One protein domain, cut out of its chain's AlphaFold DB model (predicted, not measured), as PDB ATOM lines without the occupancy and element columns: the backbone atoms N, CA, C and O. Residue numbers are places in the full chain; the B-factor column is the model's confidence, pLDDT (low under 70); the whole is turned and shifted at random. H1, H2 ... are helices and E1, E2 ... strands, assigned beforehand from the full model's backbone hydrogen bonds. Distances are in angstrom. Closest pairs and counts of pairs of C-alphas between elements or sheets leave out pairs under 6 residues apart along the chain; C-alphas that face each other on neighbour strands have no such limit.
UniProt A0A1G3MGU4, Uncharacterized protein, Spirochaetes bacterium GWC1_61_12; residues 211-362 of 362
ATOM      1  N   VAL A 211     274.230 350.562 159.524       95.19
ATOM      2  CA  VAL A 211     273.944 349.213 160.027       95.19
ATOM      3  C   VAL A 211     274.896 348.224 159.356       95.19
ATOM      4  O   VAL A 211     274.822 347.997 158.151       95.19
ATOM      5  N   LEU A 212     275.788 347.630 160.146       93.62
ATOM      6  CA  LEU A 212     276.826 346.720 159.659       93.62
ATOM      7  C   LEU A 212     276.319 345.281 159.562       93.62
ATOM      8  O   LEU A 212     276.559 344.590 158.574       93.62
ATOM      9  N   ALA A 213     275.633 344.826 160.609       94.00
ATOM     10  CA  ALA A 213     275.187 343.450 160.729       94.00
ATOM     11  C   ALA A 213     274.050 343.313 161.742       94.00
ATOM     12  O   ALA A 213     273.879 344.153 162.634       94.00
ATOM     13  N   VAL A 214     273.326 342.205 161.635       95.12
ATOM     14  CA  VAL A 214     272.319 341.769 162.599       95.12
ATOM     15  C   VAL A 214     272.600 340.319 162.963       95.12
ATOM     16  O   VAL A 214     272.920 339.513 162.095       95.12
ATOM     17  N   ARG A 215     272.452 339.966 164.236       93.75
ATOM     18  CA  ARG A 215     272.485 338.575 164.684       93.75
ATOM     19  C   ARG A 215     271.339 338.248 165.620       93.75
ATOM     20  O   ARG A 215     270.759 339.140 166.238       93.75
ATOM     21  N   MET A 216     271.047 336.962 165.749       94.62
ATOM     22  CA  MET A 216     270.053 336.456 166.693       94.62
ATOM     23  C   MET A 216     270.441 335.064 167.219       94.62
ATOM     24  O   MET A 216     271.188 334.349 166.542       94.62
ATOM     25  N   PRO A 217     269.953 334.664 168.405       95.19
ATOM     26  CA  PRO A 217     270.180 333.323 168.935       95.19
ATOM     27  C   PRO A 217     269.255 332.302 168.259       95.19
ATOM     28  O   PRO A 217     268.058 332.538 168.144       95.19
ATOM     29  N   LEU A 218     269.769 331.138 167.864       95.06
ATOM     30  CA  LEU A 218     268.972 330.033 167.313       95.06
ATOM     31  C   LEU A 218     268.272 329.217 168.409       95.06
ATOM     32  O   LEU A 218     267.222 328.619 168.170       95.06
ATOM     33  N   LEU A 219     268.817 329.238 169.629       95.94
ATOM     34  CA  LEU A 219     268.259 328.610 170.828       95.94
ATOM     35  C   LEU A 219     267.938 329.668 171.901       95.94
ATOM     36  O   LEU A 219     268.552 329.670 172.967       95.94
ATOM     37  N   PRO A 220     266.981 330.586 171.664       94.75
ATOM     38  CA  PRO A 220     266.660 331.671 172.596       94.75
ATOM     39  C   PRO A 220     266.167 331.208 173.979       94.75
ATOM     40  O   PRO A 220     266.122 332.014 174.905       94.75
ATOM     41  N   GLY A 221     265.753 329.944 174.125       92.81
ATOM     42  CA  GLY A 221     265.352 329.363 175.408       92.81
ATOM     43  C   GLY A 221     266.513 328.880 176.284       92.81
ATOM     44  O   GLY A 221     266.274 328.535 177.439       92.81
ATOM     45  N   GLU A 222     267.741 328.823 175.756       94.44
ATOM     46  CA  GLU A 222     268.920 328.397 176.513       94.44
ATOM     47  C   GLU A 222     269.336 329.473 177.530       94.44
ATOM     48  O   GLU A 222     269.392 330.667 177.220       94.44
ATOM     49  N   ALA A 223     269.594 329.048 178.769       89.69
ATOM     50  CA  ALA A 223     269.895 329.942 179.884       89.69
ATOM     51  C   ALA A 223     271.340 330.453 179.831       89.69
ATOM     52  O   ALA A 223     271.602 331.593 180.223       89.69
ATOM     53  N   ASP A 224     272.266 329.624 179.344       88.25
ATOM     54  CA  ASP A 224     273.637 330.042 179.073       88.25
ATOM     55  C   ASP A 224     273.721 330.764 177.719       88.25
ATOM     56  O   ASP A 224     273.574 330.159 176.657       88.25
ATOM     57  N   ILE A 225     274.000 332.070 177.747       83.25
ATOM     58  CA  ILE A 225     274.083 332.917 176.544       83.25
ATOM     59  C   ILE A 225     275.130 332.382 175.550       83.25
ATOM     60  O   ILE A 225     274.940 332.496 174.336       83.25
ATOM     61  N   ALA A 226     276.210 331.757 176.036       84.62
ATOM     62  CA  ALA A 226     277.239 331.172 175.177       84.62
ATOM     63  C   ALA A 226     276.743 329.924 174.418       84.62
ATOM     64  O   ALA A 226     277.256 329.616 173.343       84.62
ATOM     65  N   ALA A 227     275.728 329.236 174.943       88.38
ATOM     66  CA  ALA A 227     275.139 328.036 174.354       88.38
ATOM     67  C   ALA A 227     273.910 328.323 173.466       88.38
ATOM     68  O   ALA A 227     273.394 327.411 172.823       88.38
ATOM     69  N   GLN A 228     273.472 329.584 173.351       89.06
ATOM     70  CA  GLN A 228     272.296 329.981 172.559       89.06
ATOM     71  C   GLN A 228     272.450 329.846 171.029       89.06
ATOM     72  O   GLN A 228     271.478 330.082 170.312       89.06
ATOM     73  N   LEU A 229     273.632 329.464 170.524       90.31
ATOM     74  CA  LEU A 229     273.966 329.318 169.097       90.31
ATOM     75  C   LEU A 229     273.587 330.548 168.257       90.31
ATOM     76  O   LEU A 229     272.493 330.647 167.718       90.31
ATOM     77  N   TRP A 230     274.501 331.498 168.123       91.62
ATOM     78  CA  TRP A 230     274.236 332.758 167.433       91.62
ATOM     79  C   TRP A 230     274.502 332.667 165.930       91.62
ATOM     80  O   TRP A 230     275.565 332.205 165.516       91.62
ATOM     81  N   THR A 231     273.574 333.185 165.126       92.94
ATOM     82  CA  THR A 231     273.761 333.383 163.681       92.94
ATOM     83  C   THR A 231     273.890 334.869 163.366       92.94
ATOM     84  O   THR A 231     273.150 335.674 163.929       92.94
ATOM     85  N   LEU A 232     274.846 335.235 162.511       93.81
ATOM     86  CA  LEU A 232     275.169 336.613 162.132       93.81
ATOM     87  C   LEU A 232     274.956 336.780 160.634       93.81
ATOM     88  O   LEU A 232     275.470 335.991 159.847       93.81
ATOM     89  N   TRP A 233     274.278 337.858 160.268       95.19
ATOM     90  CA  TRP A 233     274.067 338.240 158.887       95.19
ATOM     91  C   TRP A 233     274.496 339.681 158.632       95.19
ATOM     92  O   TRP A 233     274.283 340.593 159.437       95.19
ATOM     93  N   THR A 234     275.049 339.884 157.452       94.12
ATOM     94  CA  THR A 234     275.415 341.161 156.853       94.12
ATOM     95  C   THR A 234     274.616 341.358 155.568       94.12
ATOM     96  O   THR A 234     273.919 340.458 155.106       94.12
ATOM     97  N   VAL A 235     274.737 342.522 154.928       91.38
ATOM     98  CA  VAL A 235     274.123 342.750 153.605       91.38
ATOM     99  C   VAL A 235     274.643 341.761 152.549       91.38
ATOM    100  O   VAL A 235     273.928 341.460 151.595       91.38
ATOM    101  N   ALA A 236     275.854 341.216 152.723       93.12
ATOM    102  CA  ALA A 236     276.405 340.201 151.825       93.12
ATOM    103  C   ALA A 236     275.648 338.861 151.905       93.12
ATOM    104  O   ALA A 236     275.641 338.116 150.929       93.12
ATOM    105  N   ASP A 237     274.952 338.599 153.015       94.81
ATOM    106  CA  ASP A 237     274.147 337.393 153.245       94.81
ATOM    107  C   ASP A 237     272.705 337.541 152.730       94.81
ATOM    108  O   ASP A 237     271.815 336.769 153.089       94.81
ATOM    109  N   SER A 238     272.446 338.549 151.893       95.88
ATOM    110  CA  SER A 238     271.159 338.736 151.225       95.88
ATOM    111  C   SER A 238     270.762 337.470 150.467       95.88
ATOM    112  O   SER A 238     271.544 336.935 149.682       95.88
ATOM    113  N   TRP A 239     269.530 337.010 150.692       96.69
ATOM    114  CA  TRP A 239     268.988 335.735 150.207       96.69
ATOM    115  C   TRP A 239     269.603 334.478 150.841       96.69
ATOM    116  O   TRP A 239     269.357 333.373 150.357       96.69
ATOM    117  N   GLY A 240     270.353 334.629 151.934       95.56
ATOM    118  CA  GLY A 240     270.772 333.535 152.808       95.56
ATOM    119  C   GLY A 240     269.608 332.931 153.599       95.56
ATOM    120  O   GLY A 240     268.457 333.338 153.438       95.56
ATOM    121  N   GLN A 241     269.894 331.951 154.455       96.12
ATOM    122  CA  GLN A 241     268.865 331.252 155.227       96.12
ATOM    123  C   GLN A 241     268.523 331.968 156.545       96.12
ATOM    124  O   GLN A 241     269.384 332.542 157.216       96.12
ATOM    125  N   PHE A 242     267.243 331.924 156.918       95.88
ATOM    126  CA  PHE A 242     266.717 332.320 158.221       95.88
ATOM    127  C   PHE A 242     266.451 331.055 159.051       95.88
ATOM    128  O   PHE A 242     265.307 330.617 159.173       95.88
ATOM    129  N   ASP A 243     267.524 330.458 159.577       89.69
ATOM    130  CA  ASP A 243     267.577 329.091 160.132       89.69
ATOM    131  C   ASP A 243     266.846 328.905 161.477       89.69
ATOM    132  O   ASP A 243     267.432 328.524 162.490       89.69
ATOM    133  N   ILE A 244     265.542 329.181 161.521       93.00
ATOM    134  CA  ILE A 244     264.722 328.938 162.709       93.00
ATOM    135  C   ILE A 244     264.110 327.534 162.695       93.00
ATOM    136  O   ILE A 244     263.206 327.229 161.920       93.00
ATOM    137  N   GLU A 245     264.562 326.679 163.610       89.81
ATOM    138  CA  GLU A 245     264.088 325.297 163.717       89.81
ATOM    139  C   GLU A 245     263.061 325.087 164.844       89.81
ATOM    140  O   GLU A 245     263.081 325.749 165.891       89.81
ATOM    141  N   ASP A 246     262.177 324.101 164.651       94.38
ATOM    142  CA  ASP A 246     261.221 323.641 165.664       94.38
ATOM    143  C   ASP A 246     261.876 322.670 166.665       94.38
ATOM    144  O   ASP A 246     261.629 321.460 166.664       94.38
ATOM    145  N   VAL A 247     262.722 323.207 167.546       93.62
ATOM    146  CA  VAL A 247     263.478 322.430 168.549       93.62
ATOM    147  C   VAL A 247     263.146 322.842 169.997       93.62
ATOM    148  O   VAL A 247     262.661 323.951 170.220       93.62
ATOM    149  N   PRO A 248     263.379 321.977 171.015       87.88
ATOM    150  CA  PRO A 248     262.976 322.197 172.417       87.88
ATOM    151  C   PRO A 248     263.418 323.488 173.121       87.88
ATOM    152  O   PRO A 248     262.799 323.828 174.124       87.88
ATOM    153  N   LEU A 249     264.393 324.231 172.597       93.50
ATOM    154  CA  LEU A 249     264.813 325.556 173.094       93.50
ATOM    155  C   LEU A 249     264.853 326.622 171.982       93.50
ATOM    156  O   LEU A 249     265.347 327.729 172.189       93.50
ATOM    157  N   GLY A 250     264.344 326.264 170.803       94.44
ATOM    158  CA  GLY A 250     264.344 327.077 169.596       94.44
ATOM    159  C   GLY A 250     263.022 327.803 169.365       94.44
ATOM    160  O   GLY A 250     262.256 328.124 170.281       94.44
ATOM    161  N   TYR A 251     262.722 328.034 168.094       96.62
ATOM    162  CA  TYR A 251     261.531 328.750 167.658       96.62
ATOM    163  C   TYR A 251     260.409 327.773 167.311       96.62
ATOM    164  O   TYR A 251     260.145 327.477 166.146       96.62
ATOM    165  N   ARG A 252     259.727 327.285 168.350       96.62
ATOM    166  CA  ARG A 252     258.590 326.363 168.228       96.62
ATOM    167  C   ARG A 252     257.504 326.904 167.296       96.62
ATOM    168  O   ARG A 252     257.091 328.064 167.403       96.62
ATOM    169  N   ILE A 253     256.992 326.043 166.417       96.50
ATOM    170  CA  ILE A 253     255.927 326.404 165.478       96.50
ATOM    171  C   ILE A 253     254.696 326.891 166.252       96.50
ATOM    172  O   ILE A 253     254.286 326.318 167.262       96.50
ATOM    173  N   ASN A 254     254.105 327.982 165.771       95.44
ATOM    174  CA  ASN A 254     252.931 328.647 166.326       95.44
ATOM    175  C   ASN A 254     253.050 329.089 167.792       95.44
ATOM    176  O   ASN A 254     252.043 329.448 168.402       95.44
ATOM    177  N   THR A 255     254.266 329.139 168.334       96.25
ATOM    178  CA  THR A 255     254.531 329.566 169.707       96.25
ATOM    179  C   THR A 255     255.226 330.919 169.708       96.25
ATOM    180  O   THR A 255     256.073 331.212 168.868       96.25
ATOM    181  N   ASN A 256     254.839 331.764 170.659       97.31
ATOM    182  CA  ASN A 256     255.486 333.042 170.905       97.31
ATOM    183  C   ASN A 256     256.772 332.814 171.706       97.31
ATOM    184  O   ASN A 256     256.710 332.539 172.904       97.31
ATOM    185  N   THR A 257     257.922 332.969 171.059       97.56
ATOM    186  CA  THR A 257     259.242 332.815 171.675       97.56
ATOM    187  C   THR A 257     259.827 334.189 171.992       97.56
ATOM    188  O   THR A 257     259.909 335.062 171.124       97.56
ATOM    189  N   ALA A 258     260.215 334.413 173.250       97.00
ATOM    190  CA  ALA A 258     260.990 335.594 173.620       97.00
ATOM    191  C   ALA A 258     262.383 335.488 172.989       97.00
ATOM    192  O   ALA A 258     263.016 334.445 173.081       97.00
ATOM    193  N   THR A 259     262.839 336.537 172.314       96.38
ATOM    194  CA  THR A 259     264.132 336.544 171.619       96.38
ATOM    195  C   THR A 259     264.653 337.975 171.492       96.38
ATOM    196  O   THR A 259     263.927 338.932 171.792       96.38
ATOM    197  N   CYS A 260     265.887 338.132 171.028       95.00
ATOM    198  CA  CYS A 260     266.473 339.423 170.715       95.00
ATOM    199  C   CYS A 260     267.187 339.398 169.360       95.00
ATOM    200  O   CYS A 260     267.745 338.383 168.948       95.00
ATOM    201  N   PHE A 261     267.175 340.547 168.691       95.62
ATOM    202  CA  PHE A 261     268.133 340.850 167.635       95.62
ATOM    203  C   PHE A 261     269.233 341.718 168.226       95.62
ATOM    204  O   PHE A 261     268.935 342.739 168.851       95.62
ATOM    205  N   GLU A 262     270.488 341.345 168.016       94.31
ATOM    206  CA  GLU A 262     271.607 342.246 168.249       94.31
ATOM    207  C   GLU A 262     272.005 342.901 166.931       94.31
ATOM    208  O   GLU A 262     272.211 342.224 165.924       94.31
ATOM    209  N   VAL A 263     272.101 344.225 166.937       94.81
ATOM    210  CA  VAL A 263     272.404 345.016 165.745       94.81
ATOM    211  C   VAL A 263     273.668 345.813 165.981       94.81
ATOM    212  O   VAL A 263     273.816 346.485 167.006       94.81
ATOM    213  N   TYR A 264     274.568 345.736 165.010       93.31
ATOM    214  CA  TYR A 264     275.847 346.422 165.016       93.31
ATOM    215  C   TYR A 264     275.739 347.673 164.160       93.31
ATOM    216  O   TYR A 264     275.480 347.585 162.959       93.31
ATOM    217  N   ILE A 265     275.913 348.837 164.783       93.38
ATOM    218  CA  ILE A 265     275.746 350.135 164.128       93.38
ATOM    219  C   ILE A 265     277.030 350.934 164.289       93.38
ATOM    220  O   ILE A 265     277.498 351.159 165.406       93.38
ATOM    221  N   ARG A 266     277.594 351.393 163.176       92.06
ATOM    222  CA  ARG A 266     278.671 352.379 163.183       92.06
ATOM    223  C   ARG A 266     278.067 353.774 163.272       92.06
ATOM    224  O   ARG A 266     277.068 354.057 162.615       92.06
ATOM    225  N   LEU A 267     278.672 354.628 164.087       92.12
ATOM    226  CA  LEU A 267     278.249 356.012 164.287       92.12
ATOM    227  C   LEU A 267     279.390 356.976 163.960       92.12
ATOM    228  O   LEU A 267     280.542 356.561 163.786       92.12
ATOM    229  N   ALA A 268     279.053 358.260 163.910       92.50
ATOM    230  CA  ALA A 268     280.027 359.327 164.035       92.50
ATOM    231  C   ALA A 268     280.809 359.236 165.354       92.50
ATOM    232  O   ALA A 268     280.284 358.795 166.383       92.50
ATOM    233  N   GLU A 269     282.055 359.709 165.337       89.00
ATOM    234  CA  GLU A 269     282.866 359.829 166.549       89.00
ATOM    235  C   GLU A 269     282.158 360.667 167.621       89.00
ATOM    236  O   GLU A 269     281.458 361.639 167.329       89.00
ATOM    237  N   ASN A 270     282.340 360.270 168.884       86.00
ATOM    238  CA  ASN A 270     281.789 360.952 170.060       86.00
ATOM    239  C   ASN A 270     280.261 361.157 170.028       86.00
ATOM    240  O   ASN A 270     279.740 362.025 170.727       86.00
ATOM    241  N   THR A 271     279.539 360.363 169.232       90.38
ATOM    242  CA  THR A 271     278.082 360.436 169.126       90.38
ATOM    243  C   THR A 271     277.436 359.155 169.654       90.38
ATOM    244  O   THR A 271     277.983 358.060 169.547       90.38
ATOM    245  N   GLU A 272     276.245 359.288 170.234       92.31
ATOM    246  CA  GLU A 272     275.435 358.167 170.712       92.31
ATOM    247  C   GLU A 272     274.211 357.952 169.818       92.31
ATOM    248  O   GLU A 272     273.709 358.888 169.192       92.31
ATOM    249  N   LEU A 273     273.671 356.734 169.801       94.38
ATOM    250  CA  LEU A 273     272.446 356.431 169.065       94.38
ATOM    251  C   LEU A 273     271.204 356.962 169.787       94.38
ATOM    252  O   LEU A 273     271.075 356.850 171.010       94.38
ATOM    253  N   ASN A 274     270.228 357.458 169.027       95.44
ATOM    254  CA  ASN A 274     268.904 357.745 169.560       95.44
ATOM    255  C   ASN A 274     268.065 356.454 169.604       95.44
ATOM    256  O   ASN A 274     267.512 356.031 168.590       95.44
ATOM    257  N   LEU A 275     267.928 355.839 170.784       94.19
ATOM    258  CA  LEU A 275     267.204 354.567 170.944       94.19
ATOM    259  C   LEU A 275     265.714 354.635 170.578       94.19
ATOM    260  O   LEU A 275     265.158 353.628 170.143       94.19
ATOM    261  N   TYR A 276     265.069 355.799 170.685       94.25
ATOM    262  CA  TYR A 276     263.684 355.953 170.227       94.25
ATOM    263  C   TYR A 276     263.585 355.805 168.707       94.25
ATOM    264  O   TYR A 276     262.683 355.136 168.209       94.25
ATOM    265  N   SER A 277     264.567 356.335 167.971       96.25
ATOM    266  CA  SER A 277     264.612 356.185 166.513       96.25
ATOM    267  C   SER A 277     264.778 354.729 166.077       96.25
ATOM    268  O   SER A 277     264.265 354.333 165.034       96.25
ATOM    269  N   VAL A 278     265.428 353.895 166.895       95.25
ATOM    270  CA  VAL A 278     265.541 352.452 166.642       95.25
ATOM    271  C   VAL A 278     264.163 351.789 166.690       95.25
ATOM    272  O   VAL A 278     263.836 351.001 165.808       95.25
ATOM    273  N   MET A 279     263.325 352.133 167.677       90.19
ATOM    274  CA  MET A 279     261.957 351.595 167.776       90.19
ATOM    275  C   MET A 279     261.112 351.975 166.556       90.19
ATOM    276  O   MET A 279     260.323 351.176 166.046       90.19
ATOM    277  N   GLU A 280     261.281 353.202 166.071       93.38
ATOM    278  CA  GLU A 280     260.546 353.712 164.917       93.38
ATOM    279  C   GLU A 280     261.037 353.113 163.596       93.38
ATOM    280  O   GLU A 280     260.221 352.926 162.693       93.38
ATOM    281  N   SER A 281     262.328 352.787 163.493       96.31
ATOM    282  CA  SER A 281     262.978 352.369 162.246       96.31
ATOM    283  C   SER A 281     263.064 350.859 162.046       96.31
ATOM    284  O   SER A 281     263.003 350.422 160.897       96.31
ATOM    285  N   PHE A 282     263.189 350.065 163.115       97.44
ATOM    286  CA  PHE A 282     263.355 348.616 162.996       97.44
ATOM    287  C   PHE A 282     262.028 347.899 162.735       97.44
ATOM    288  O   PHE A 282     261.038 348.092 163.456       97.44
ATOM    289  N   ARG A 283     262.009 347.024 161.728       96.69
ATOM    290  CA  ARG A 283     260.879 346.142 161.406       96.69
ATOM    291  C   ARG A 283     261.383 344.769 160.972       96.69
ATOM    292  O   ARG A 283     262.455 344.644 160.382       96.69
ATOM    293  N   VAL A 284     260.555 343.758 161.219       97.69
ATOM    294  CA  VAL A 284     260.678 342.437 160.599       97.69
ATOM    295  C   VAL A 284     259.410 342.202 159.798       97.69
ATOM    296  O   VAL A 284     258.313 342.191 160.361       97.69
ATOM    297  N   GLU A 285     259.560 342.023 158.496       97.62
ATOM    298  CA  GLU A 285     258.462 341.706 157.587       97.62
ATOM    299  C   GLU A 285     258.639 340.288 157.054       97.62
ATOM    300  O   GLU A 285     259.764 339.838 156.861       97.62
ATOM    301  N   ALA A 286     257.548 339.568 156.803       97.38
ATOM    302  CA  ALA A 286     257.625 338.233 156.223       97.38
ATOM    303  C   ALA A 286     256.511 338.001 155.202       97.38
ATOM    304  O   ALA A 286     255.346 338.320 155.451       97.38
ATOM    305  N   THR A 287     256.847 337.398 154.063       97.06
ATOM    306  CA  THR A 287     255.837 336.958 153.090       97.06
ATOM    307  C   THR A 287     255.101 335.724 153.603       97.06
ATOM    308  O   THR A 287     255.688 334.895 154.295       97.06
ATOM    309  N   GLY A 288     253.814 335.589 153.273       92.94
ATOM    310  CA  GLY A 288     253.017 334.416 153.659       92.94
ATOM    311  C   GLY A 288     252.805 334.257 155.169       92.94
ATOM    312  O   GLY A 288     252.327 333.223 155.608       92.94
ATOM    313  N   GLY A 289     253.168 335.255 155.985       92.81
ATOM    314  CA  GLY A 289     253.125 335.121 157.443       92.81
ATOM    315  C   GLY A 289     254.126 334.095 157.983       92.81
ATOM    316  O   GLY A 289     253.881 333.515 159.039       92.81
ATOM    317  N   ALA A 290     255.239 333.864 157.273       96.06
ATOM    318  CA  ALA A 290     256.264 332.894 157.655       96.06
ATOM    319  C   ALA A 290     256.823 333.152 159.070       96.06
ATOM    320  O   ALA A 290     257.071 332.212 159.829       96.06
ATOM    321  N   VAL A 291     256.962 334.426 159.448       97.31
ATOM    322  CA  VAL A 291     257.367 334.879 160.785       97.31
ATOM    323  C   VAL A 291     256.606 336.153 161.149       97.31
ATOM    324  O   VAL A 291     256.315 336.980 160.289       97.31
ATOM    325  N   SER A 292     256.331 336.356 162.437       97.44
ATOM    326  CA  SER A 292     255.987 337.679 162.969       97.44
ATOM    327  C   SER A 292     256.887 338.029 164.144       97.44
ATOM    328  O   SER A 292     257.093 337.184 165.014       97.44
ATOM    329  N   PHE A 293     257.361 339.270 164.215       97.69
ATOM    330  CA  PHE A 293     258.123 339.778 165.353       97.69
ATOM    331  C   PHE A 293     257.465 341.034 165.923       97.69
ATOM    332  O   PHE A 293     257.020 341.911 165.186       97.69
ATOM    333  N   SER A 294     257.412 341.129 167.248       96.81
ATOM    334  CA  SER A 294     256.916 342.305 167.962       96.81
ATOM    335  C   SER A 294     257.991 342.812 168.927       96.81
ATOM    336  O   SER A 294     258.207 342.163 169.960       96.81
ATOM    337  N   PRO A 295     258.674 343.934 168.619       95.94
ATOM    338  CA  PRO A 295     259.656 344.523 169.524       95.94
ATOM    339  C   PRO A 295     258.969 345.009 170.805       95.94
ATOM    340  O   PRO A 295     257.867 345.555 170.768       95.94
ATOM    341  N   LYS A 296     259.623 344.806 171.947       94.94
ATOM    342  CA  LYS A 296     259.130 345.192 173.279       94.94
ATOM    343  C   LYS A 296     260.076 346.133 174.012       94.94
ATOM    344  O   LYS A 296     259.619 346.944 174.810       94.94
ATOM    345  N   LEU A 297     261.380 345.991 173.793       93.94
ATOM    346  CA  LEU A 297     262.393 346.686 174.576       93.94
ATOM    347  C   LEU A 297     263.674 346.838 173.765       93.94
ATOM    348  O   LEU A 297     264.110 345.891 173.118       93.94
ATOM    349  N   ILE A 298     264.286 348.019 173.836       94.62
ATOM    350  CA  ILE A 298     265.575 348.301 173.203       94.62
ATOM    351  C   ILE A 298     266.570 348.710 174.279       94.62
ATOM    352  O   ILE A 298     266.244 349.513 175.155       94.62
ATOM    353  N   LYS A 299     267.771 348.137 174.230       91.06
ATOM    354  CA  LYS A 299     268.863 348.437 175.162       91.06
ATOM    355  C   LYS A 299     270.182 348.567 174.419       91.06
ATOM    356  O   LYS A 299     270.419 347.882 173.431       91.06
ATOM    357  N   THR A 300     271.066 349.407 174.937       86.62
ATOM    358  CA  THR A 300     272.498 349.358 174.628       86.62
ATOM    359  C   THR A 300     273.150 348.340 175.551       86.62
ATOM    360  O   THR A 300     272.975 348.445 176.767       86.62
ATOM    361  N   ASN A 301     273.899 347.379 175.010       72.50
ATOM    362  CA  ASN A 301     274.645 346.432 175.836       72.50
ATOM    363  C   ASN A 301     276.154 346.667 175.710       72.50
ATOM    364  O   ASN A 301     276.730 346.497 174.636       72.50
ATOM    365  N   THR A 302     276.780 347.019 176.834       63.66
ATOM    366  CA  THR A 302     278.225 347.242 176.982       63.66
ATOM    367  C   THR A 302     278.989 345.999 177.447       63.66
ATOM    368  O   THR A 302     280.195 346.084 177.656       63.66
ATOM    369  N   ALA A 303     278.316 344.863 177.666       67.00
ATOM    370  CA  ALA A 303     278.966 343.606 178.027       67.00
ATOM    371  C   ALA A 303     279.878 343.102 176.897       67.00
ATOM    372  O   ALA A 303     279.689 343.470 175.736       67.00
ATOM    373  N   GLU A 304     280.838 342.241 177.240       64.94
ATOM    374  CA  GLU A 304     281.788 341.675 176.280       64.94
ATOM    375  C   GLU A 304     281.092 341.012 175.081       64.94
ATOM    376  O   GLU A 304     279.988 340.459 175.174       64.94
ATOM    377  N   PHE A 305     281.747 341.109 173.925       66.31
ATOM    378  CA  PHE A 305     281.260 340.539 172.682       66.31
ATOM    379  C   PHE A 305     281.365 339.015 172.728       66.31
ATOM    380  O   PHE A 305     282.455 338.451 172.661       66.31
ATOM    381  N   LEU A 306     280.224 338.335 172.790       68.44
ATOM    382  CA  LEU A 306     280.176 336.918 172.434       68.44
ATOM    383  C   LEU A 306     280.352 336.787 170.920       68.44
ATOM    384  O   LEU A 306     279.861 337.637 170.181       68.44
ATOM    385  N   ASN A 307     281.026 335.743 170.447       72.88
ATOM    386  CA  ASN A 307     281.127 335.442 169.017       72.88
ATOM    387  C   ASN A 307     279.818 334.818 168.493       72.88
ATOM    388  O   ASN A 307     279.139 334.138 169.264       72.88
ATOM    389  N   PRO A 308     279.461 335.015 167.209       78.94
ATOM    390  CA  PRO A 308     280.203 335.727 166.162       78.94
ATOM    391  C   PRO A 308     279.929 337.241 166.155       78.94
ATOM    392  O   PRO A 308     278.780 337.670 166.250       78.94
ATOM    393  N   THR A 309     280.975 338.052 166.014       78.19
ATOM    394  CA  THR A 309     280.877 339.494 165.718       78.19
ATOM    395  C   THR A 309     281.093 339.748 164.226       78.19
ATOM    396  O   THR A 309     281.654 338.882 163.549       78.19
ATOM    397  N   PRO A 310     280.722 340.933 163.699       79.19
ATOM    398  CA  PRO A 310     281.258 341.396 162.421       79.19
ATOM    399  C   PRO A 310     282.785 341.244 162.413       79.19
ATOM    400  O   PRO A 310     283.412 341.422 163.461       79.19
ATOM    401  N   ASP A 311     283.341 340.865 161.259       68.75
ATOM    402  CA  ASP A 311     284.753 340.508 161.075       68.75
ATOM    403  C   ASP A 311     285.709 341.436 161.854       68.75
ATOM    404  O   ASP A 311     285.582 342.661 161.817       68.75
ATOM    405  N   ALA A 312     286.686 340.844 162.547       55.44
ATOM    406  CA  ALA A 312     287.713 341.550 163.312       55.44
ATOM    407  C   ALA A 312     288.603 342.457 162.436       55.44
ATOM    408  O   ALA A 312     289.275 343.344 162.965       55.44
ATOM    409  N   SER A 313     288.594 342.270 161.110       51.34
ATOM    410  CA  SER A 313     289.211 343.196 160.148       51.34
ATOM    411  C   SER A 313     288.523 344.573 160.101       51.34
ATOM    412  O   SER A 313     289.137 345.562 159.696       51.34
ATOM    413  N   VAL A 314     287.278 344.675 160.581       53.41
ATOM    414  CA  VAL A 314     286.535 345.930 160.738       53.41
ATOM    415  C   VAL A 314     286.971 346.597 162.047       53.41
ATOM    416  O   VAL A 314     286.243 346.630 163.036       53.41
ATOM    417  N   SER A 315     288.193 347.130 162.066       50.25
ATOM    418  CA  SER A 315     288.810 347.817 163.209       50.25
ATOM    419  C   SER A 315     288.208 349.208 163.476       50.25
ATOM    420  O   SER A 315     288.933 350.201 163.565       50.25
ATOM    421  N   LEU A 316     286.883 349.325 163.540       59.28
ATOM    422  CA  LEU A 316     286.196 350.603 163.726       59.28
ATOM    423  C   LEU A 316     285.205 350.511 164.886       59.28
ATOM    424  O   LEU A 316     284.498 349.507 164.988       59.28
ATOM    425  N   PRO A 317     285.110 351.546 165.739       77.75
ATOM    426  CA  PRO A 317     284.166 351.536 166.842       77.75
ATOM    427  C   PRO A 317     282.740 351.503 166.281       77.75
ATOM    428  O   PRO A 317     282.269 352.447 165.647       77.75
ATOM    429  N   TYR A 318     282.059 350.386 166.499       86.31
ATOM    430  CA  TYR A 318     280.621 350.257 166.337       86.31
ATOM    431  C   TYR A 318     279.997 350.049 167.713       86.31
ATOM    432  O   TYR A 318     280.628 349.545 168.643       86.31
ATOM    433  N   ILE A 319     278.736 350.429 167.839       88.75
ATOM    434  CA  ILE A 319     277.930 350.109 169.006       88.75
ATOM    435  C   ILE A 319     277.090 348.868 168.726       88.75
ATOM    436  O   ILE A 319     276.755 348.559 167.579       88.75
ATOM    437  N   ARG A 320     276.714 348.180 169.799       90.50
ATOM    438  CA  ARG A 320     275.733 347.103 169.764       90.50
ATOM    439  C   ARG A 320     274.466 347.548 170.474       90.50
ATOM    440  O   ARG A 320     274.507 348.009 171.619       90.50
ATOM    441  N   ILE A 321     273.339 347.333 169.814       93.69
ATOM    442  CA  ILE A 321     272.019 347.457 170.420       93.69
ATOM    443  C   ILE A 321     271.306 346.114 170.419       93.69
ATOM    444  O   ILE A 321     271.493 345.302 169.520       93.69
ATOM    445  N   GLU A 322     270.467 345.907 171.421       94.44
ATOM    446  CA  GLU A 322     269.622 344.730 171.545       94.44
ATOM    447  C   GLU A 322     268.165 345.137 171.390       94.44
ATOM    448  O   GLU A 322     267.673 346.010 172.111       94.44
ATOM    449  N   ILE A 323     267.466 344.471 170.479       96.38
ATOM    450  CA  ILE A 323     266.043 344.652 170.227       96.38
ATOM    451  C   ILE A 323     265.336 343.394 170.711       96.38
ATOM    452  O   ILE A 323     265.234 342.392 170.005       96.38
ATOM    453  N   HIS A 324     264.861 343.446 171.949       96.06
ATOM    454  CA  HIS A 324     264.129 342.365 172.593       96.06
ATOM    455  C   HIS A 324     262.675 342.389 172.153       96.06
ATOM    456  O   HIS A 324     262.033 343.444 172.122       96.06
ATOM    457  N   GLY A 325     262.123 341.219 171.869       97.00
ATOM    458  CA  GLY A 325     260.748 341.099 171.430       97.00
ATOM    459  C   GLY A 325     260.214 339.684 171.538       97.00
ATOM    460  O   GLY A 325     260.727 338.831 172.262       97.00
ATOM    461  N   THR A 326     259.121 339.449 170.829       97.81
ATOM    462  CA  THR A 326     258.516 338.127 170.708       97.81
ATOM    463  C   THR A 326     258.427 337.768 169.239       97.81
ATOM    464  O   THR A 326     257.843 338.524 168.463       97.81
ATOM    465  N   LEU A 327     259.020 336.633 168.877       98.19
ATOM    466  CA  LEU A 327     258.977 336.062 167.539       98.19
ATOM    467  C   LEU A 327     258.014 334.876 167.538       98.19
ATOM    468  O   LEU A 327     258.050 334.046 168.444       98.19
ATOM    469  N   ARG A 328     257.165 334.788 166.519       97.69
ATOM    470  CA  ARG A 328     256.315 333.625 166.265       97.69
ATOM    471  C   ARG A 328     256.730 332.983 164.951       97.69
ATOM    472  O   ARG A 328     256.654 333.627 163.905       97.69
ATOM    473  N   ASN A 329     257.145 331.723 165.026       96.94
ATOM    474  CA  ASN A 329     257.458 330.897 163.865       96.94
ATOM    475  C   ASN A 329     256.169 330.279 163.299       96.94
ATOM    476  O   ASN A 329     255.406 329.674 164.051       96.94
ATOM    477  N   SER A 330     255.898 330.434 162.005       95.69
ATOM    478  CA  SER A 330     254.766 329.784 161.321       95.69
ATOM    479  C   SER A 330     255.198 328.507 160.587       95.69
ATOM    480  O   SER A 330     256.386 328.258 160.410       95.69
ATOM    481  N   THR A 331     254.247 327.705 160.113       94.94
ATOM    482  CA  THR A 331     254.514 326.600 159.172       94.94
ATOM    483  C   THR A 331     254.790 327.083 157.749       94.94
ATOM    484  O   THR A 331     255.330 326.334 156.945       94.94
ATOM    485  N   GLU A 332     254.406 328.321 157.432       95.38
ATOM    486  CA  GLU A 332     254.571 328.902 156.100       95.38
ATOM    487  C   GLU A 332     256.047 329.208 155.802       95.38
ATOM    488  O   GLU A 332     256.782 329.707 156.669       95.38
ATOM    489  N   ALA A 333     256.457 328.924 154.565       94.62
ATOM    490  CA  ALA A 333     257.741 329.333 154.003       94.62
ATOM    491  C   ALA A 333     257.648 330.762 153.448       94.62
ATOM    492  O   ALA A 333     256.566 331.237 153.082       94.62
ATOM    493  N   GLY A 334     258.776 331.465 153.362       96.56
ATOM    494  CA  GLY A 334     258.763 332.819 152.818       96.56
ATOM    495  C   GLY A 334     260.071 333.582 152.956       96.56
ATOM    496  O   GLY A 334     261.071 333.079 153.451       96.56
ATOM    497  N   ILE A 335     260.039 334.836 152.513       97.81
ATOM    498  CA  ILE A 335     261.143 335.777 152.663       97.81
ATOM    499  C   ILE A 335     260.902 336.577 153.940       97.81
ATOM    500  O   ILE A 335     259.890 337.275 154.039       97.81
ATOM    501  N   VAL A 336     261.839 336.500 154.880       98.12
ATOM    502  CA  VAL A 336     261.918 337.346 156.073       98.12
ATOM    503  C   VAL A 336     262.824 338.531 155.757       98.12
ATOM    504  O   VAL A 336     263.958 338.350 155.332       98.12
ATOM    505  N   ARG A 337     262.342 339.759 155.935       98.19
ATOM    506  CA  ARG A 337     263.107 340.990 155.727       98.19
ATOM    507  C   ARG A 337     263.350 341.673 157.057       98.19
ATOM    508  O   ARG A 337     262.397 342.058 157.733       98.19
ATOM    509  N   LEU A 338     264.617 341.862 157.399       98.12
ATOM    510  CA  LEU A 338     265.026 342.755 158.478       98.12
ATOM    511  C   LEU A 338     265.233 344.145 157.879       98.12
ATOM    512  O   LEU A 338     265.944 344.275 156.884       98.12
ATOM    513  N   ILE A 339     264.586 345.166 158.438       98.12
ATOM    514  CA  ILE A 339     264.565 346.513 157.856       98.12
ATOM    515  C   ILE A 339     264.920 347.544 158.923       98.12
ATOM    516  O   ILE A 339     264.369 347.515 160.024       98.12
ATOM    517  N   PHE A 340     265.787 348.486 158.554       98.00
ATOM    518  CA  PHE A 340     265.973 349.762 159.235       98.00
ATOM    519  C   PHE A 340     265.644 350.900 158.270       98.00
ATOM    520  O   PHE A 340     266.313 351.089 157.252       98.00
ATOM    521  N   ALA A 341     264.598 351.658 158.589       97.56
ATOM    522  CA  ALA A 341     264.215 352.840 157.825       97.56
ATOM    523  C   ALA A 341     265.208 354.005 158.015       97.56
ATOM    524  O   ALA A 341     265.931 354.074 159.010       97.56
ATOM    525  N   THR A 342     265.165 354.979 157.102       96.62
ATOM    526  CA  THR A 342     265.950 356.233 157.166       96.62
ATOM    527  C   THR A 342     265.595 357.124 158.367       96.62
ATOM    528  O   THR A 342     266.280 358.102 158.654       96.62
ATOM    529  N   SER A 343     264.545 356.783 159.123       96.38
ATOM    530  CA  SER A 343     264.238 357.414 160.410       96.38
ATOM    531  C   SER A 343     265.220 357.041 161.527       96.38
ATOM    532  O   SER A 343     265.212 357.713 162.557       96.38
ATOM    533  N   LEU A 344     266.062 356.010 161.351       97.12
ATOM    534  CA  LEU A 344     267.153 355.697 162.277       97.12
ATOM    535  C   LEU A 344     268.116 356.885 162.341       97.12
ATOM    536  O   LEU A 344     268.651 357.294 161.310       97.12
ATOM    537  N   ARG A 345     268.357 357.406 163.545       96.31
ATOM    538  CA  ARG A 345     269.224 358.566 163.749       96.31
ATOM    539  C   ARG A 345     270.088 358.469 164.997       96.31
ATOM    540  O   ARG A 345     269.761 357.782 165.969       96.31
ATOM    541  N   ASP A 346     271.197 359.190 164.973       95.00
ATOM    542  CA  ASP A 346     272.016 359.432 166.156       95.00
ATOM    543  C   ASP A 346     271.452 360.597 167.008       95.00
ATOM    544  O   ASP A 346     270.406 361.180 166.700       95.00
ATOM    545  N   LYS A 347     272.093 360.917 168.138       93.94
ATOM    546  CA  LYS A 347     271.700 362.052 168.995       93.94
ATOM    547  C   LYS A 347     272.037 363.424 168.400       93.94
ATOM    548  O   LYS A 347     271.541 364.421 168.915       93.94
ATOM    549  N   ALA A 348     272.848 363.473 167.346       91.00
ATOM    550  CA  ALA A 348     273.133 364.679 166.575       91.00
ATOM    551  C   ALA A 348     272.155 364.858 165.392       91.00
ATOM    552  O   ALA A 348     272.378 365.723 164.546       91.00
ATOM    553  N   ASP A 349     271.079 364.059 165.356       93.25
ATOM    554  CA  ASP A 349     270.033 364.059 164.325       93.25
ATOM    555  C   ASP A 349     270.549 363.699 162.921       93.25
ATOM    556  O   ASP A 349     269.978 364.090 161.906       93.25
ATOM    557  N   ARG A 350     271.641 362.928 162.834       92.69
ATOM    558  CA  ARG A 350     272.098 362.363 161.559       92.69
ATOM    559  C   ARG A 350     271.324 361.101 161.261       92.69
ATOM    560  O   ARG A 350     271.246 360.205 162.099       92.69
ATOM    561  N   HIS A 351     270.798 361.027 160.051       95.06
ATOM    562  CA  HIS A 351     269.944 359.942 159.597       95.06
ATOM    563  C   HIS A 351     270.736 358.863 158.868       95.06
ATOM    564  O   HIS A 351     271.719 359.156 158.190       95.06
ATOM    565  N   LEU A 352     270.278 357.616 158.968       95.44
ATOM    566  CA  LEU A 352     270.724 356.536 158.094       95.44
ATOM    567  C   LEU A 352     270.519 356.967 156.630       95.44
ATOM    568  O   LEU A 352     269.394 357.262 156.224       95.44
ATOM    569  N   ALA A 353     271.605 356.993 155.852       92.06
ATOM    570  CA  ALA A 353     271.629 357.597 154.515       92.06
ATOM    571  C   ALA A 353     270.630 356.956 153.533       92.06
ATOM    572  O   ALA A 353     270.055 357.628 152.682       92.06
ATOM    573  N   GLN A 354     270.400 355.652 153.669       94.00
ATOM    574  CA  GLN A 354     269.450 354.895 152.860       94.00
ATOM    575  C   GLN A 354     268.823 353.777 153.685       94.00
ATOM    576  O   GLN A 354     269.443 353.269 154.615       94.00
ATOM    577  N   GLN A 355     267.613 353.348 153.325       96.31
ATOM    578  CA  GLN A 355     266.982 352.213 153.994       96.31
ATOM    579  C   GLN A 355     267.896 350.983 153.927       96.31
ATOM    580  O   GLN A 355     268.250 350.516 152.843       96.31
ATOM    581  N   TRP A 356     268.226 350.431 155.091       97.56
ATOM    582  CA  TRP A 356     268.937 349.166 155.186       97.56
ATOM    583  C   TRP A 356     267.918 348.031 155.200       97.56
ATOM    584  O   TRP A 356     266.929 348.079 155.935       97.56
ATOM    585  N   GLN A 357     268.137 347.018 154.369       97.12
ATOM    586  CA  GLN A 357     267.265 345.854 154.287       97.12
ATOM    587  C   GLN A 357     268.071 344.584 154.048       97.12
ATOM    588  O   GLN A 357     269.006 344.573 153.248       97.12
ATOM    589  N   LEU A 358     267.652 343.507 154.700       97.88
ATOM    590  CA  LEU A 358     268.249 342.190 154.568       97.88
ATOM    591  C   LEU A 358     267.144 341.141 154.365       97.88
ATOM    592  O   LEU A 358     266.469 340.782 155.334       97.88
ATOM    593  N   PRO A 359     266.905 340.688 153.121       98.12
ATOM    594  CA  PRO A 359     266.010 339.574 152.841       98.12
ATOM    595  C   PRO A 359     266.709 338.237 153.121       98.12
ATOM    596  O   PRO A 359     267.828 338.018 152.671       98.12
ATOM    597  N   LEU A 360     266.026 337.334 153.817       98.19
ATOM    598  CA  LEU A 360     266.475 335.989 154.170       98.19
ATOM    599  C   LEU A 360     265.362 334.983 153.847       98.19
ATOM    600  O   LEU A 360     264.176 335.305 153.937       98.19
ATOM    601  N   ILE A 361     265.735 333.775 153.446       97.50
ATOM    602  CA  ILE A 361     264.830 332.690 153.065       97.50
ATOM    603  C   ILE A 361     264.587 331.818 154.292       97.50
ATOM    604  O   ILE A 361     265.533 331.262 154.841       97.50
ATOM    605  N   LYS A 362     263.327 331.695 154.704       93.81
ATOM    606  CA  LYS A 362     262.911 330.747 155.735       93.81
ATOM    607  C   LYS A 362     262.374 329.466 155.112       93.81
ATOM    608  O   LYS A 362     261.442 329.577 154.276       93.81
TER     609      LYS A 362
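AT A GLANCE: This is residues 211 to 362 of the 362 residues of an uncharacterized protein of Spirochaetes bacterium GWC1_61_12 (UniProt A0A1G3MGU4). Look for a sandwich, two sheets face to face: a large, strongly twisted sheet of five strands, E2 E1 E3 E6 E5, and a smaller, flatter one, E4 E7 E8, over part of it. The short helix H1 packs on E5 where the chain passes from the large sheet to the small one, and long links loop out from the strands' ends. The printed part has 152 residues, with named elements in the order E1 E2 E3 H1 E4 E5 E6 E7 E8; both sheets are antiparallel, and the class is mostly strand, though under half of the residues are in named elements. It is compact, with a radius of gyration of the C-alphas of 15.1 A and spans of 44 by 32 by 28 A.

HOW THE PARTS SIT: Begin at E1, residues 211 to 217, which forms a hairpin with E2, residues 230 to 234; N 233 and O 214 are 2.8 A apart. On E1's other side is E3, residues 256 to 266, with N 212 and O 264 at 2.8 A. E3 is also the antiparallel neighbour of E6, residues 318 to 329, with N 257 and O 327 at 2.8 A. E6 forms a hairpin with the edge strand E5, residues 291 to 300; see N 296 and O 324, 2.8 A. E5 bends by 66 degrees at residue 296, and E6 by 68 degrees at residue 326. H1, residues 275 to 281, is on this sheet at a height of 9.0 A, with every O i to N i+4 pair within hydrogen-bond range; its closest C-alpha pair with E5 is Leu 275 and Ile 298, 6.9 A. In the second sheet, E7, residues 335 to 340, is the inner strand between E4, residues 282 to 286, and E8, residues 356 to 361; N 337 and O 285 are 2.7 A apart, N 336 and O 360 2.8 A. E7 and E8 form a hairpin, and H1 only grazes this sheet. The facing parts are 10.1 A centre to centre, their strands at 35 degrees. The closest C-alphas of E4 and E5 are Val 284 and Phe 293, 6.0 A; those of E1 and E8 are Val 211 and Trp 356, 7.0 A.

IN THESE COORDINATES: Find C-alpha 211 at (273.944, 349.213, 160.027), where E1 begins; it runs 18.6 A to C-alpha 217. E3 spans 31.2 A, E5 25.1 A and E6 30.3 A. E8 ends at C-alpha 361, (264.830, 332.690, 153.065).

THE WHOLE: The C-alphas farthest apart, Asn 270 and Thr 331, are 45.2 A apart. The printed part has no cut. The links E1 to E2, E2 to E3, E5 to E6 and E7 to E8 are long. Confidence is under 70 at residues 302 to 306 and 311 to 316.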